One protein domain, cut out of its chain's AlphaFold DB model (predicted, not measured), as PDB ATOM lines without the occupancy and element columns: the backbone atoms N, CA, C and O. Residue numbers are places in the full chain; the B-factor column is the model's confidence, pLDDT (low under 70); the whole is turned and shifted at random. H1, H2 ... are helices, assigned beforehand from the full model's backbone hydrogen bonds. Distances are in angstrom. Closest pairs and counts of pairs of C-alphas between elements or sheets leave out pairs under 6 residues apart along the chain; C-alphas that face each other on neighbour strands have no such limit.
ATOM      1  N   PRO A  49     385.041 121.507 197.177       93.56
ATOM      2  CA  PRO A  49     384.107 121.463 196.059       93.56
ATOM      3  C   PRO A  49     383.499 120.067 195.903       93.56
ATOM      4  O   PRO A  49     384.172 119.072 196.153       93.56
ATOM      5  N   ILE A  50     382.238 120.008 195.469       95.88
ATOM      6  CA  ILE A  50     381.479 118.755 195.297       95.88
ATOM      7  C   ILE A  50     382.142 117.802 194.294       95.88
ATOM      8  O   ILE A  50     382.114 116.594 194.470       95.88
ATOM      9  N   ASP A  51     382.755 118.343 193.246       95.94
ATOM     10  CA  ASP A  51     383.448 117.562 192.219       95.94
ATOM     11  C   ASP A  51     384.916 117.281 192.572       95.94
ATOM     12  O   ASP A  51     385.648 116.757 191.739       95.94
ATOM     13  N   SER A  52     385.371 117.659 193.774       95.12
ATOM     14  CA  SER A  52     386.769 117.577 194.223       95.12
ATOM     15  C   SER A  52     387.770 118.373 193.363       95.12
ATOM     16  O   SER A  52     388.991 118.197 193.462       95.12
ATOM     17  N   SER A  53     387.285 119.320 192.551       93.56
ATOM     18  CA  SER A  53     388.160 120.289 191.889       93.56
ATOM     19  C   SER A  53     388.994 121.051 192.922       93.56
ATOM     20  O   SER A  53     388.565 121.297 194.050       93.56
ATOM     21  N   CYS A  54     390.227 121.417 192.561       91.56
ATOM     22  CA  CYS A  54     391.125 122.164 193.445       91.56
ATOM     23  C   CYS A  54     391.475 121.470 194.777       91.56
ATOM     24  O   CYS A  54     392.030 122.114 195.672       91.56
ATOM     25  N   SER A  55     391.222 120.163 194.911       90.06
ATOM     26  CA  SER A  55     391.680 119.377 196.063       90.06
ATOM     27  C   SER A  55     393.210 119.378 196.188       90.06
ATOM     28  O   SER A  55     393.745 119.427 197.298       90.06
ATOM     29  N   SER A  56     393.913 119.425 195.052       89.81
ATOM     30  CA  SER A  56     395.335 119.752 194.948       89.81
ATOM     31  C   SER A  56     395.516 121.157 194.373       89.81
ATOM     32  O   SER A  56     395.188 121.417 193.218       89.81
ATOM     33  N   ARG A  57     396.092 122.075 195.160       87.12
ATOM     34  CA  ARG A  57     396.348 123.464 194.719       87.12
ATOM     35  C   ARG A  57     397.362 123.556 193.582       87.12
ATOM     36  O   ARG A  57     397.292 124.479 192.779       87.12
ATOM     37  N   LEU A  58     398.315 122.623 193.545       90.25
ATOM     38  CA  LEU A  58     399.333 122.560 192.497       90.25
ATOM     39  C   LEU A  58     398.772 121.951 191.210       90.25
ATOM     40  O   LEU A  58     399.179 122.348 190.126       90.25
ATOM     41  N   ASN A  59     397.824 121.017 191.333       90.88
ATOM     42  CA  ASN A  59     397.211 120.319 190.208       90.88
ATOM     43  C   ASN A  59     395.682 120.280 190.374       90.88
ATOM     44  O   ASN A  59     395.142 119.259 190.802       90.88
ATOM     45  N   PRO A  60     394.965 121.365 190.029       90.88
ATOM     46  CA  PRO A  60     393.537 121.506 190.326       90.88
ATOM     47  C   PRO A  60     392.610 120.427 189.751       90.88
ATOM     48  O   PRO A  60     391.502 120.259 190.252       90.88
ATOM     49  N   GLY A  61     393.036 119.718 188.700       90.19
ATOM     50  CA  GLY A  61     392.276 118.620 188.095       90.19
ATOM     51  C   GLY A  61     392.500 117.252 188.748       90.19
ATOM     52  O   GLY A  61     391.794 116.306 188.423       90.19
ATOM     53  N   TRP A  62     393.476 117.102 189.648       92.44
ATOM     54  CA  TRP A  62     393.741 115.801 190.265       92.44
ATOM     55  C   TRP A  62     392.607 115.386 191.193       92.44
ATOM     56  O   TRP A  62     392.230 116.122 192.098       92.44
ATOM     57  N   GLY A  63     392.091 114.180 190.964       90.56
ATOM     58  CA  GLY A  63     391.017 113.590 191.755       90.56
ATOM     59  C   GLY A  63     389.639 114.211 191.539       90.56
ATOM     60  O   GLY A  63     388.708 113.860 192.266       90.56
ATOM     61  N   LYS A  64     389.512 115.106 190.553       96.25
ATOM     62  CA  LYS A  64     388.240 115.690 190.150       96.25
ATOM     63  C   LYS A  64     387.354 114.627 189.490       96.25
ATOM     64  O   LYS A  64     387.830 113.851 188.662       96.25
ATOM     65  N   ALA A  65     386.069 114.637 189.818       97.19
ATOM     66  CA  ALA A  65     385.075 113.809 189.148       97.19
ATOM     67  C   ALA A  65     384.991 114.109 187.639       97.19
ATOM     68  O   ALA A  65     385.112 115.255 187.195       97.19
ATOM     69  N   GLY A  66     384.779 113.065 186.844       96.12
ATOM     70  CA  GLY A  66     384.729 113.105 185.382       96.12
ATOM     71  C   GLY A  66     386.093 113.011 184.690       96.12
ATOM     72  O   GLY A  66     386.141 112.905 183.464       96.12
ATOM     73  N   GLU A  67     387.202 113.025 185.435       95.88
ATOM     74  CA  GLU A  67     388.537 112.815 184.871       95.88
ATOM     75  C   GLU A  67     388.829 111.321 184.638       95.88
ATOM     76  O   GLU A  67     388.196 110.445 185.238       95.88
ATOM     77  N   PRO A  68     389.789 110.970 183.764       96.56
ATOM     78  CA  PRO A  68     390.166 109.576 183.596       96.56
ATOM     79  C   PRO A  68     390.854 108.968 184.805       96.56
ATOM     80  O   PRO A  68     391.557 109.648 185.555       96.56
ATOM     81  N   TYR A  69     390.745 107.646 184.908       96.50
ATOM     82  CA  TYR A  69     391.546 106.882 185.854       96.50
ATOM     83  C   TYR A  69     393.044 107.092 185.612       96.50
ATOM     84  O   TYR A  69     393.526 107.082 184.474       96.50
ATOM     85  N   ALA A  70     393.797 107.213 186.706       94.19
ATOM     86  CA  ALA A  70     395.249 107.207 186.651       94.19
ATOM     87  C   ALA A  70     395.753 105.837 186.168       94.19
ATOM     88  O   ALA A  70     395.317 104.786 186.639       94.19
ATOM     89  N   ARG A  71     396.703 105.844 185.233       94.94
ATOM     90  CA  ARG A  71     397.348 104.627 184.733       94.94
ATOM     91  C   ARG A  71     398.636 104.372 185.507       94.94
ATOM     92  O   ARG A  71     399.581 105.141 185.381       94.94
ATOM     93  N   MET A  72     398.685 103.279 186.266       96.19
ATOM     94  CA  MET A  72     399.930 102.813 186.901       96.19
ATOM     95  C   MET A  72     400.872 102.134 185.898       96.19
ATOM     96  O   MET A  72     402.084 102.139 186.085       96.19
ATOM     97  N   LEU A  73     400.313 101.567 184.824       97.12
ATOM     98  CA  LEU A  73     401.035 100.917 183.735       97.12
ATOM     99  C   LEU A  73     400.496 101.396 182.376       97.12
ATOM    100  O   LEU A  73     399.329 101.805 182.291       97.12
ATOM    101  N   THR A 115     382.030  89.532 209.215       96.12
ATOM    102  CA  THR A 115     380.594  89.777 209.075       96.12
ATOM    103  C   THR A 115     380.283  90.293 207.679       96.12
ATOM    104  O   THR A 115     381.128  90.892 207.009       96.12
ATOM    105  N   LEU A 116     379.022  90.154 207.274       95.50
ATOM    106  CA  LEU A 116     378.531  90.691 206.007       95.50
ATOM    107  C   LEU A 116     378.709  92.221 205.892       95.50
ATOM    108  O   LEU A 116     378.840  92.747 204.788       95.50
ATOM    109  N   VAL A 117     378.785  92.939 207.022       96.81
ATOM    110  CA  VAL A 117     379.025  94.393 207.056       96.81
ATOM    111  C   VAL A 117     380.336  94.764 206.362       96.81
ATOM    112  O   VAL A 117     380.390  95.806 205.711       96.81
ATOM    113  N   ASN A 118     381.360  93.907 206.418       96.12
ATOM    114  CA  ASN A 118     382.641  94.170 205.761       96.12
ATOM    115  C   ASN A 118     382.476  94.313 204.242       96.12
ATOM    116  O   ASN A 118     383.076  95.203 203.646       96.12
ATOM    117  N   ILE A 119     381.614  93.499 203.621       95.44
ATOM    118  CA  ILE A 119     381.358  93.555 202.175       95.44
ATOM    119  C   ILE A 119     380.711  94.892 201.804       95.44
ATOM    120  O   ILE A 119     381.183  95.582 200.904       95.44
ATOM    121  N   PHE A 120     379.671  95.299 202.534       96.38
ATOM    122  CA  PHE A 120     378.976  96.557 202.259       96.38
ATOM    123  C   PHE A 120     379.833  97.786 202.555       96.38
ATOM    124  O   PHE A 120     379.779  98.762 201.811       96.38
ATOM    125  N   PHE A 121     380.653  97.741 203.606       97.06
ATOM    126  CA  PHE A 121     381.581  98.820 203.921       97.06
ATOM    127  C   PHE A 121     382.643  98.986 202.826       97.06
ATOM    128  O   PHE A 121     382.905 100.104 202.383       97.06
ATOM    129  N   LEU A 122     383.199  97.880 202.324       97.38
ATOM    130  CA  LEU A 122     384.151  97.909 201.212       97.38
ATOM    131  C   LEU A 122     383.494  98.358 199.901       97.38
ATOM    132  O   LEU A 122     384.107  99.115 199.150       97.38
ATOM    133  N   GLN A 123     382.239  97.974 199.649       96.56
ATOM    134  CA  GLN A 123     381.477  98.482 198.507       96.56
ATOM    135  C   GLN A 123     381.235  99.994 198.616       96.56
ATOM    136  O   GLN A 123     381.362 100.698 197.618       96.56
ATOM    137  N   ALA A 124     380.920 100.505 199.810       97.19
ATOM    138  CA  ALA A 124     380.735 101.936 200.037       97.19
ATOM    139  C   ALA A 124     382.026 102.720 199.757       97.19
ATOM    140  O   ALA A 124     381.985 103.720 199.049       97.19
ATOM    141  N   ILE A 125     383.175 102.225 200.228       97.94
ATOM    142  CA  ILE A 125     384.493 102.800 199.906       97.94
ATOM    143  C   ILE A 125     384.756 102.760 198.394       97.94
ATOM    144  O   ILE A 125     385.202 103.750 197.821       97.94
ATOM    145  N   GLY A 126     384.476 101.630 197.741       97.00
ATOM    146  CA  GLY A 126     384.650 101.481 196.296       97.00
ATOM    147  C   GLY A 126     383.815 102.488 195.503       97.00
ATOM    148  O   GLY A 126     384.349 103.162 194.624       97.00
ATOM    149  N   ASN A 127     382.542 102.642 195.869       96.12
ATOM    150  CA  ASN A 127     381.619 103.592 195.246       96.12
ATOM    151  C   ASN A 127     381.999 105.056 195.516       96.12
ATOM    152  O   ASN A 127     381.677 105.914 194.700       96.12
ATOM    153  N   ASP A 128     382.669 105.345 196.635       97.94
ATOM    154  CA  ASP A 128     383.161 106.693 196.942       97.94
ATOM    155  C   ASP A 128     384.342 107.098 196.053       97.94
ATOM    156  O   ASP A 128     384.488 108.260 195.697       97.94
ATOM    157  N   LEU A 129     385.181 106.129 195.673       97.06
ATOM    158  CA  LEU A 129     386.408 106.370 194.907       97.06
ATOM    159  C   LEU A 129     386.246 106.176 193.397       97.06
ATOM    160  O   LEU A 129     387.065 106.675 192.619       97.06
ATOM    161  N   SER A 130     385.270 105.376 192.967       96.56
ATOM    162  CA  SER A 130     385.200 104.875 191.598       96.56
ATOM    163  C   SER A 130     383.763 104.649 191.137       96.56
ATOM    164  O   SER A 130     383.088 103.729 191.589       96.56
ATOM    165  N   ALA A 131     383.350 105.409 190.126       96.56
ATOM    166  CA  ALA A 131     382.122 105.198 189.370       96.56
ATOM    167  C   ALA A 131     382.450 105.212 187.865       96.56
ATOM    168  O   ALA A 131     382.558 106.280 187.259       96.56
ATOM    169  N   PRO A 132     382.690 104.052 187.230       96.81
ATOM    170  CA  PRO A 132     383.045 103.991 185.816       96.81
ATOM    171  C   PRO A 132     381.988 104.632 184.910       96.81
ATOM    172  O   PRO A 132     380.821 104.256 184.926       96.81
ATOM    173  N   ALA A 186     393.186 113.453 172.577       92.94
ATOM    174  CA  ALA A 186     393.644 114.697 171.951       92.94
ATOM    175  C   ALA A 186     394.147 114.469 170.516       92.94
ATOM    176  O   ALA A 186     394.197 115.405 169.724       92.94
ATOM    177  N   GLN A 187     394.540 113.234 170.193       94.00
ATOM    178  CA  GLN A 187     394.942 112.788 168.861       94.00
ATOM    179  C   GLN A 187     394.366 111.389 168.594       94.00
ATOM    180  O   GLN A 187     394.331 110.588 169.529       94.00
ATOM    181  N   PRO A 188     393.979 111.044 167.351       91.75
ATOM    182  CA  PRO A 188     393.373 109.743 167.042       91.75
ATOM    183  C   PRO A 188     394.233 108.525 167.409       91.75
ATOM    184  O   PRO A 188     393.696 107.471 167.728       91.75
ATOM    185  N   SER A 189     395.562 108.666 167.389       93.56
ATOM    186  CA  SER A 189     396.515 107.603 167.736       93.56
ATOM    187  C   SER A 189     396.733 107.421 169.239       93.56
ATOM    188  O   SER A 189     397.462 106.517 169.647       93.56
ATOM    189  N   GLN A 190     396.157 108.282 170.082       95.62
ATOM    190  CA  GLN A 190     396.322 108.166 171.525       95.62
ATOM    191  C   GLN A 190     395.421 107.061 172.090       95.62
ATOM    192  O   GLN A 190     394.227 107.029 171.782       95.62
ATOM    193  N   PRO A 191     395.948 106.214 172.992       96.88
ATOM    194  CA  PRO A 191     395.142 105.222 173.680       96.88
ATOM    195  C   PRO A 191     393.971 105.850 174.440       96.88
ATOM    196  O   PRO A 191     394.146 106.805 175.205       96.88
ATOM    197  N   VAL A 192     392.783 105.264 174.293       96.56
ATOM    198  CA  VAL A 192     391.574 105.720 174.989       96.56
ATOM    199  C   VAL A 192     391.709 105.540 176.501       96.56
ATOM    200  O   VAL A 192     392.342 104.591 176.974       96.56
ATOM    201  N   GLN A 193     391.109 106.436 177.288       97.25
ATOM    202  CA  GLN A 193     391.158 106.392 178.755       97.25
ATOM    203  C   GLN A 193     389.747 106.415 179.335       97.25
ATOM    204  O   GLN A 193     388.987 107.341 179.058       97.25
ATOM    205  N   GLN A 194     389.403 105.403 180.129       97.25
ATOM    206  CA  GLN A 194     388.116 105.298 180.811       97.25
ATOM    207  C   GLN A 194     387.967 106.415 181.846       97.25
ATOM    208  O   GLN A 194     388.941 106.781 182.506       97.25
ATOM    209  N   MET A 195     386.754 106.946 181.978       97.50
ATOM    210  CA  MET A 195     386.458 108.052 182.893       97.50
ATOM    211  C   MET A 195     385.917 107.552 184.233       97.50
ATOM    212  O   MET A 195     385.154 106.584 184.276       97.50
ATOM    213  N   ASN A 196     386.285 108.248 185.305       97.50
ATOM    214  CA  ASN A 196     385.726 108.071 186.636       97.50
ATOM    215  C   ASN A 196     384.723 109.196 186.913       97.50
ATOM    216  O   ASN A 196     385.099 110.359 186.887       97.50
ATOM    217  N   GLN A 197     383.458 108.874 187.157       96.94
ATOM    218  CA  GLN A 197     382.419 109.840 187.530       96.94
ATOM    219  C   GLN A 197     382.395 110.138 189.034       96.94
ATOM    220  O   GLN A 197     381.785 111.127 189.426       96.94
ATOM    221  N   ALA A 198     383.068 109.332 189.859       97.06
ATOM    222  CA  ALA A 198     383.264 109.619 191.275       97.06
ATOM    223  C   ALA A 198     384.441 110.585 191.477       97.06
ATOM    224  O   ALA A 198     385.305 110.744 190.607       97.06
ATOM    225  N   THR A 199     384.493 111.222 192.644       97.38
ATOM    226  CA  THR A 199     385.699 111.918 193.108       97.38
ATOM    227  C   THR A 199     386.762 110.871 193.478       97.38
ATOM    228  O   THR A 199     386.458 109.710 193.725       97.38
ATOM    229  N   SER A 200     388.050 111.230 193.483       94.88
ATOM    230  CA  SER A 200     389.118 110.283 193.884       94.88
ATOM    231  C   SER A 200     389.532 110.410 195.354       94.88
ATOM    232  O   SER A 200     390.637 110.007 195.723       94.88
ATOM    233  N   LEU A 201     388.689 111.020 196.187       94.00
ATOM    234  CA  LEU A 201     388.901 111.162 197.626       94.00
ATOM    235  C   LEU A 201     387.825 110.381 198.376       94.00
ATOM    236  O   LEU A 201     386.737 110.179 197.861       94.00
ATOM    237  N   LEU A 202     388.119 110.000 199.619       97.00
ATOM    238  CA  LEU A 202     387.087 109.537 200.545       97.00
ATOM    239  C   LEU A 202     386.355 110.758 201.106       97.00
ATOM    240  O   LEU A 202     386.777 111.339 202.112       97.00
ATOM    241  N   ASP A 203     385.329 111.208 200.393       96.38
ATOM    242  CA  ASP A 203     384.552 112.405 200.712       96.38
ATOM    243  C   ASP A 203     383.032 112.183 200.693       96.38
ATOM    244  O   ASP A 203     382.272 113.148 200.800       96.38
ATOM    245  N   LEU A 204     382.596 110.916 200.684       96.75
ATOM    246  CA  LEU A 204     381.191 110.507 200.644       96.75
ATOM    247  C   LEU A 204     380.467 111.053 199.403       96.75
ATOM    248  O   LEU A 204     379.287 111.409 199.466       96.75
ATOM    249  N   SER A 205     381.149 111.104 198.263       95.38
ATOM    250  CA  SER A 205     380.594 111.514 196.975       95.38
ATOM    251  C   SER A 205     379.422 110.637 196.533       95.38
ATOM    252  O   SER A 205     378.474 111.143 195.936       95.38
ATOM    253  N   PHE A 206     379.391 109.359 196.924       94.62
ATOM    254  CA  PHE A 206     378.222 108.500 196.690       94.62
ATOM    255  C   PHE A 206     376.975 108.934 197.493       94.62
ATOM    256  O   PHE A 206     375.860 108.555 197.139       94.62
ATOM    257  N   VAL A 207     377.140 109.735 198.557       95.75
ATOM    258  CA  VAL A 207     376.046 110.322 199.358       95.75
ATOM    259  C   VAL A 207     375.732 111.748 198.912       95.75
ATOM    260  O   VAL A 207     374.565 112.111 198.783       95.75
ATOM    261  N   TYR A 208     376.756 112.580 198.704       96.19
ATOM    262  CA  TYR A 208     376.594 114.013 198.431       96.19
ATOM    263  C   TYR A 208     376.539 114.367 196.939       96.19
ATOM    264  O   TYR A 208     376.238 115.517 196.599       96.19
ATOM    265  N   GLY A 209     376.789 113.393 196.067       96.38
ATOM    266  CA  GLY A 209     376.960 113.557 194.629       96.38
ATOM    267  C   GLY A 209     378.367 114.020 194.248       96.38
ATOM    268  O   GLY A 209     379.101 114.576 195.060       96.38
ATOM    269  N   SER A 210     378.713 113.836 192.974       96.81
ATOM    270  CA  SER A 210     380.007 114.241 192.394       96.81
ATOM    271  C   SER A 210     379.882 115.441 191.447       96.81
ATOM    272  O   SER A 210     380.859 115.900 190.858       96.81
ATOM    273  N   THR A 211     378.668 115.987 191.298       96.81
ATOM    274  CA  THR A 211     378.397 117.230 190.562       96.81
ATOM    275  C   THR A 211     377.497 118.155 191.373       96.81
ATOM    276  O   THR A 211     376.653 117.704 192.147       96.81
ATOM    277  N   VAL A 212     377.620 119.470 191.162       96.00
ATOM    278  CA  VAL A 212     376.765 120.463 191.840       96.00
ATOM    279  C   VAL A 212     375.281 120.225 191.542       96.00
ATOM    280  O   VAL A 212     374.458 120.350 192.442       96.00
ATOM    281  N   SER A 213     374.940 119.840 190.307       97.06
ATOM    282  CA  SER A 213     373.560 119.527 189.915       97.06
ATOM    283  C   SER A 213     372.992 118.360 190.729       97.06
ATOM    284  O   SER A 213     371.940 118.493 191.356       97.06
ATOM    285  N   GLN A 214     373.733 117.251 190.802       96.50
ATOM    286  CA  GLN A 214     373.341 116.075 191.578       96.50
ATOM    287  C   GLN A 214     373.234 116.414 193.067       96.50
ATOM    288  O   GLN A 214     372.209 116.144 193.687       96.50
ATOM    289  N   SER A 215     374.238 117.091 193.627       97.31
ATOM    290  CA  SER A 215     374.227 117.507 195.032       97.31
ATOM    291  C   SER A 215     373.024 118.388 195.360       97.31
ATOM    292  O   SER A 215     372.346 118.182 196.363       97.31
ATOM    293  N   ASN A 216     372.693 119.333 194.478       97.19
ATOM    294  CA  ASN A 216     371.523 120.185 194.637       97.19
ATOM    295  C   ASN A 216     370.217 119.386 194.571       97.19
ATOM    296  O   ASN A 216     369.327 119.645 195.375       97.19
ATOM    297  N   SER A 217     370.111 118.387 193.689       96.94
ATOM    298  CA  SER A 217     368.923 117.521 193.628       96.94
ATOM    299  C   SER A 217     368.728 116.642 194.864       96.94
ATOM    300  O   SER A 217     367.619 116.181 195.094       96.94
ATOM    301  N   LEU A 218     369.775 116.427 195.668       97.00
ATOM    302  CA  LEU A 218     369.731 115.623 196.891       97.00
ATOM    303  C   LEU A 218     369.426 116.460 198.143       97.00
ATOM    304  O   LEU A 218     369.217 115.900 199.217       97.00
ATOM    305  N   ARG A 219     369.420 117.794 198.049       96.75
ATOM    306  CA  ARG A 219     369.309 118.702 199.202       96.75
ATOM    307  C   ARG A 219     367.904 119.268 199.348       96.75
ATOM    308  O   ARG A 219     367.244 119.601 198.373       96.75
ATOM    309  N   THR A 220     367.483 119.481 200.593       96.12
ATOM    310  CA  THR A 220     366.236 120.210 200.892       96.12
ATOM    311  C   THR A 220     366.408 121.725 200.802       96.12
ATOM    312  O   THR A 220     365.423 122.455 200.771       96.12
ATOM    313  N   PHE A 221     367.657 122.205 200.868       95.88
ATOM    314  CA  PHE A 221     368.017 123.612 201.092       95.88
ATOM    315  C   PHE A 221     367.416 124.234 202.365       95.88
ATOM    316  O   PHE A 221     367.421 125.450 202.527       95.88
ATOM    317  N   SER A 222     366.974 123.402 203.309       96.31
ATOM    318  CA  SER A 222     366.405 123.820 204.587       96.31
ATOM    319  C   SER A 222     367.136 123.135 205.738       96.31
ATOM    320  O   SER A 222     367.299 121.912 205.756       96.31
ATOM    321  N   GLY A 223     367.645 123.932 206.681       94.88
ATOM    322  CA  GLY A 223     368.367 123.432 207.856       94.88
ATOM    323  C   GLY A 223     369.613 122.590 207.544       94.88
ATOM    324  O   GLY A 223     370.040 121.818 208.393       94.88
ATOM    325  N   GLY A 224     370.170 122.690 206.329       92.69
ATOM    326  CA  GLY A 224     371.341 121.913 205.904       92.69
ATOM    327  C   GLY A 224     371.077 120.428 205.630       92.69
ATOM    328  O   GLY A 224     372.025 119.648 205.622       92.69
ATOM    329  N   ARG A 225     369.819 120.019 205.418       95.06
ATOM    330  CA  ARG A 225     369.438 118.605 205.280       95.06
ATOM    331  C   ARG A 225     369.509 118.088 203.839       95.06
ATOM    332  O   ARG A 225     369.370 118.846 202.872       95.06
ATOM    333  N   LEU A 226     369.674 116.772 203.725       96.12
ATOM    334  CA  LEU A 226     369.381 116.015 202.510       96.12
ATOM    335  C   LEU A 226     367.888 115.673 202.453       96.12
ATOM    336  O   LEU A 226     367.200 115.687 203.477       96.12
ATOM    337  N   LEU A 227     367.386 115.402 201.253       94.88
ATOM    338  CA  LEU A 227     366.055 114.844 201.057       94.88
ATOM    339  C   LEU A 227     365.987 113.469 201.729       94.88
ATOM    340  O   LEU A 227     366.890 112.649 201.582       94.88
ATOM    341  N   ALA A 228     364.897 113.226 202.445       91.94
ATOM    342  CA  ALA A 228     364.603 111.956 203.091       91.94
ATOM    343  C   ALA A 228     363.176 111.532 202.739       91.94
ATOM    344  O   ALA A 228     362.297 112.373 202.518       91.94
ATOM    345  N   VAL A 229     362.942 110.224 202.679       89.25
ATOM    346  CA  VAL A 229     361.610 109.664 202.445       89.25
ATOM    347  C   VAL A 229     361.021 109.263 203.786       89.25
ATOM    348  O   VAL A 229     361.479 108.301 204.392       89.25
ATOM    349  N   ARG A 230     359.952 109.944 204.208       85.88
ATOM    350  CA  ARG A 230     359.227 109.561 205.422       85.88
ATOM    351  C   ARG A 230     358.500 108.235 205.227       85.88
ATOM    352  O   ARG A 230     357.682 108.103 204.316       85.88
ATOM    353  N   ARG A 231     358.731 107.279 206.126       83.38
ATOM    354  CA  ARG A 231     357.992 106.011 206.203       83.38
ATOM    355  C   ARG A 231     357.397 105.859 207.600       83.38
ATOM    356  O   ARG A 231     358.105 105.930 208.596       83.38
ATOM    357  N   ASN A 232     356.079 105.657 207.676       81.38
ATOM    358  CA  ASN A 232     355.334 105.480 208.932       81.38
ATOM    359  C   ASN A 232     355.534 106.614 209.961       81.38
ATOM    360  O   ASN A 232     355.609 106.370 211.160       81.38
ATOM    361  N   GLY A 233     355.637 107.862 209.495       75.88
ATOM    362  CA  GLY A 233     355.810 109.032 210.366       75.88
ATOM    363  C   GLY A 233     357.232 109.244 210.896       75.88
ATOM    364  O   GLY A 233     357.460 110.236 211.583       75.88
ATOM    365  N   MET A 234     358.184 108.377 210.543       66.12
ATOM    366  CA  MET A 234     359.612 108.577 210.793       66.12
ATOM    367  C   MET A 234     360.306 109.010 209.496       66.12
ATOM    368  O   MET A 234     359.963 108.518 208.418       66.12
ATOM    369  N   GLU A 235     361.203 109.996 209.607       58.81
ATOM    370  CA  GLU A 235     362.134 110.385 208.532       58.81
ATOM    371  C   GLU A 235     363.173 109.297 208.267       58.81
ATOM    372  O   GLU A 235     363.577 108.619 209.239       58.81
TER     373      GLU A 235
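What this domain is: This is residues 49 to 73, 115 to 132 and 186 to 235 of the 235 residues of an uncharacterized protein of Anopheles maculatus (UniProt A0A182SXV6). This is a loose body of loops with little regular structure, holding two short helices, H2 and H3; the longer helix H1 joins it with residues 124 to 128 and sticks out with residues 116 to 123. Residues 186 to 191 and 229 to 234 also stick out. The 93 printed residues are all helix in class, with 24 in H1, H2 and H3, in that order, and no named strand. The radius of gyration of the C-alphas is 16.7 A, the spans 59 by 36 by 26 A.

How they stand to each other: Residues 49 to 73 hold no named element. H1, residues 116 to 129, touches H2, residues 205 to 208; their closest C-alphas, of Asp 128 and Phe 206, are 5.3 A apart. H3, residues 212 to 217, follows H2 by a tight link and is close but not clearly touching it, the closest C-alphas, of Tyr 208 and Ser 215, being 5.4 A apart. H1 and H3 are apart. Every O i to N i+4 pair is within hydrogen-bond range in H3, 9 of 10 in H1; H2 is too short for one.

Where its parts are: H1 runs 20.8 A from C-alpha 116 at (378.531, 90.691, 206.007). H3 ends at C-alpha 217, (368.923, 117.521, 193.628).

The domain as a whole: The printed part has two cuts: the C-alphas of residues 73 and 115 are 34.4 A apart across the first, and the C-alphas of residues 132 and 186 are 20.5 A apart across the second. Residues 234 to 235 have pLDDT under 70.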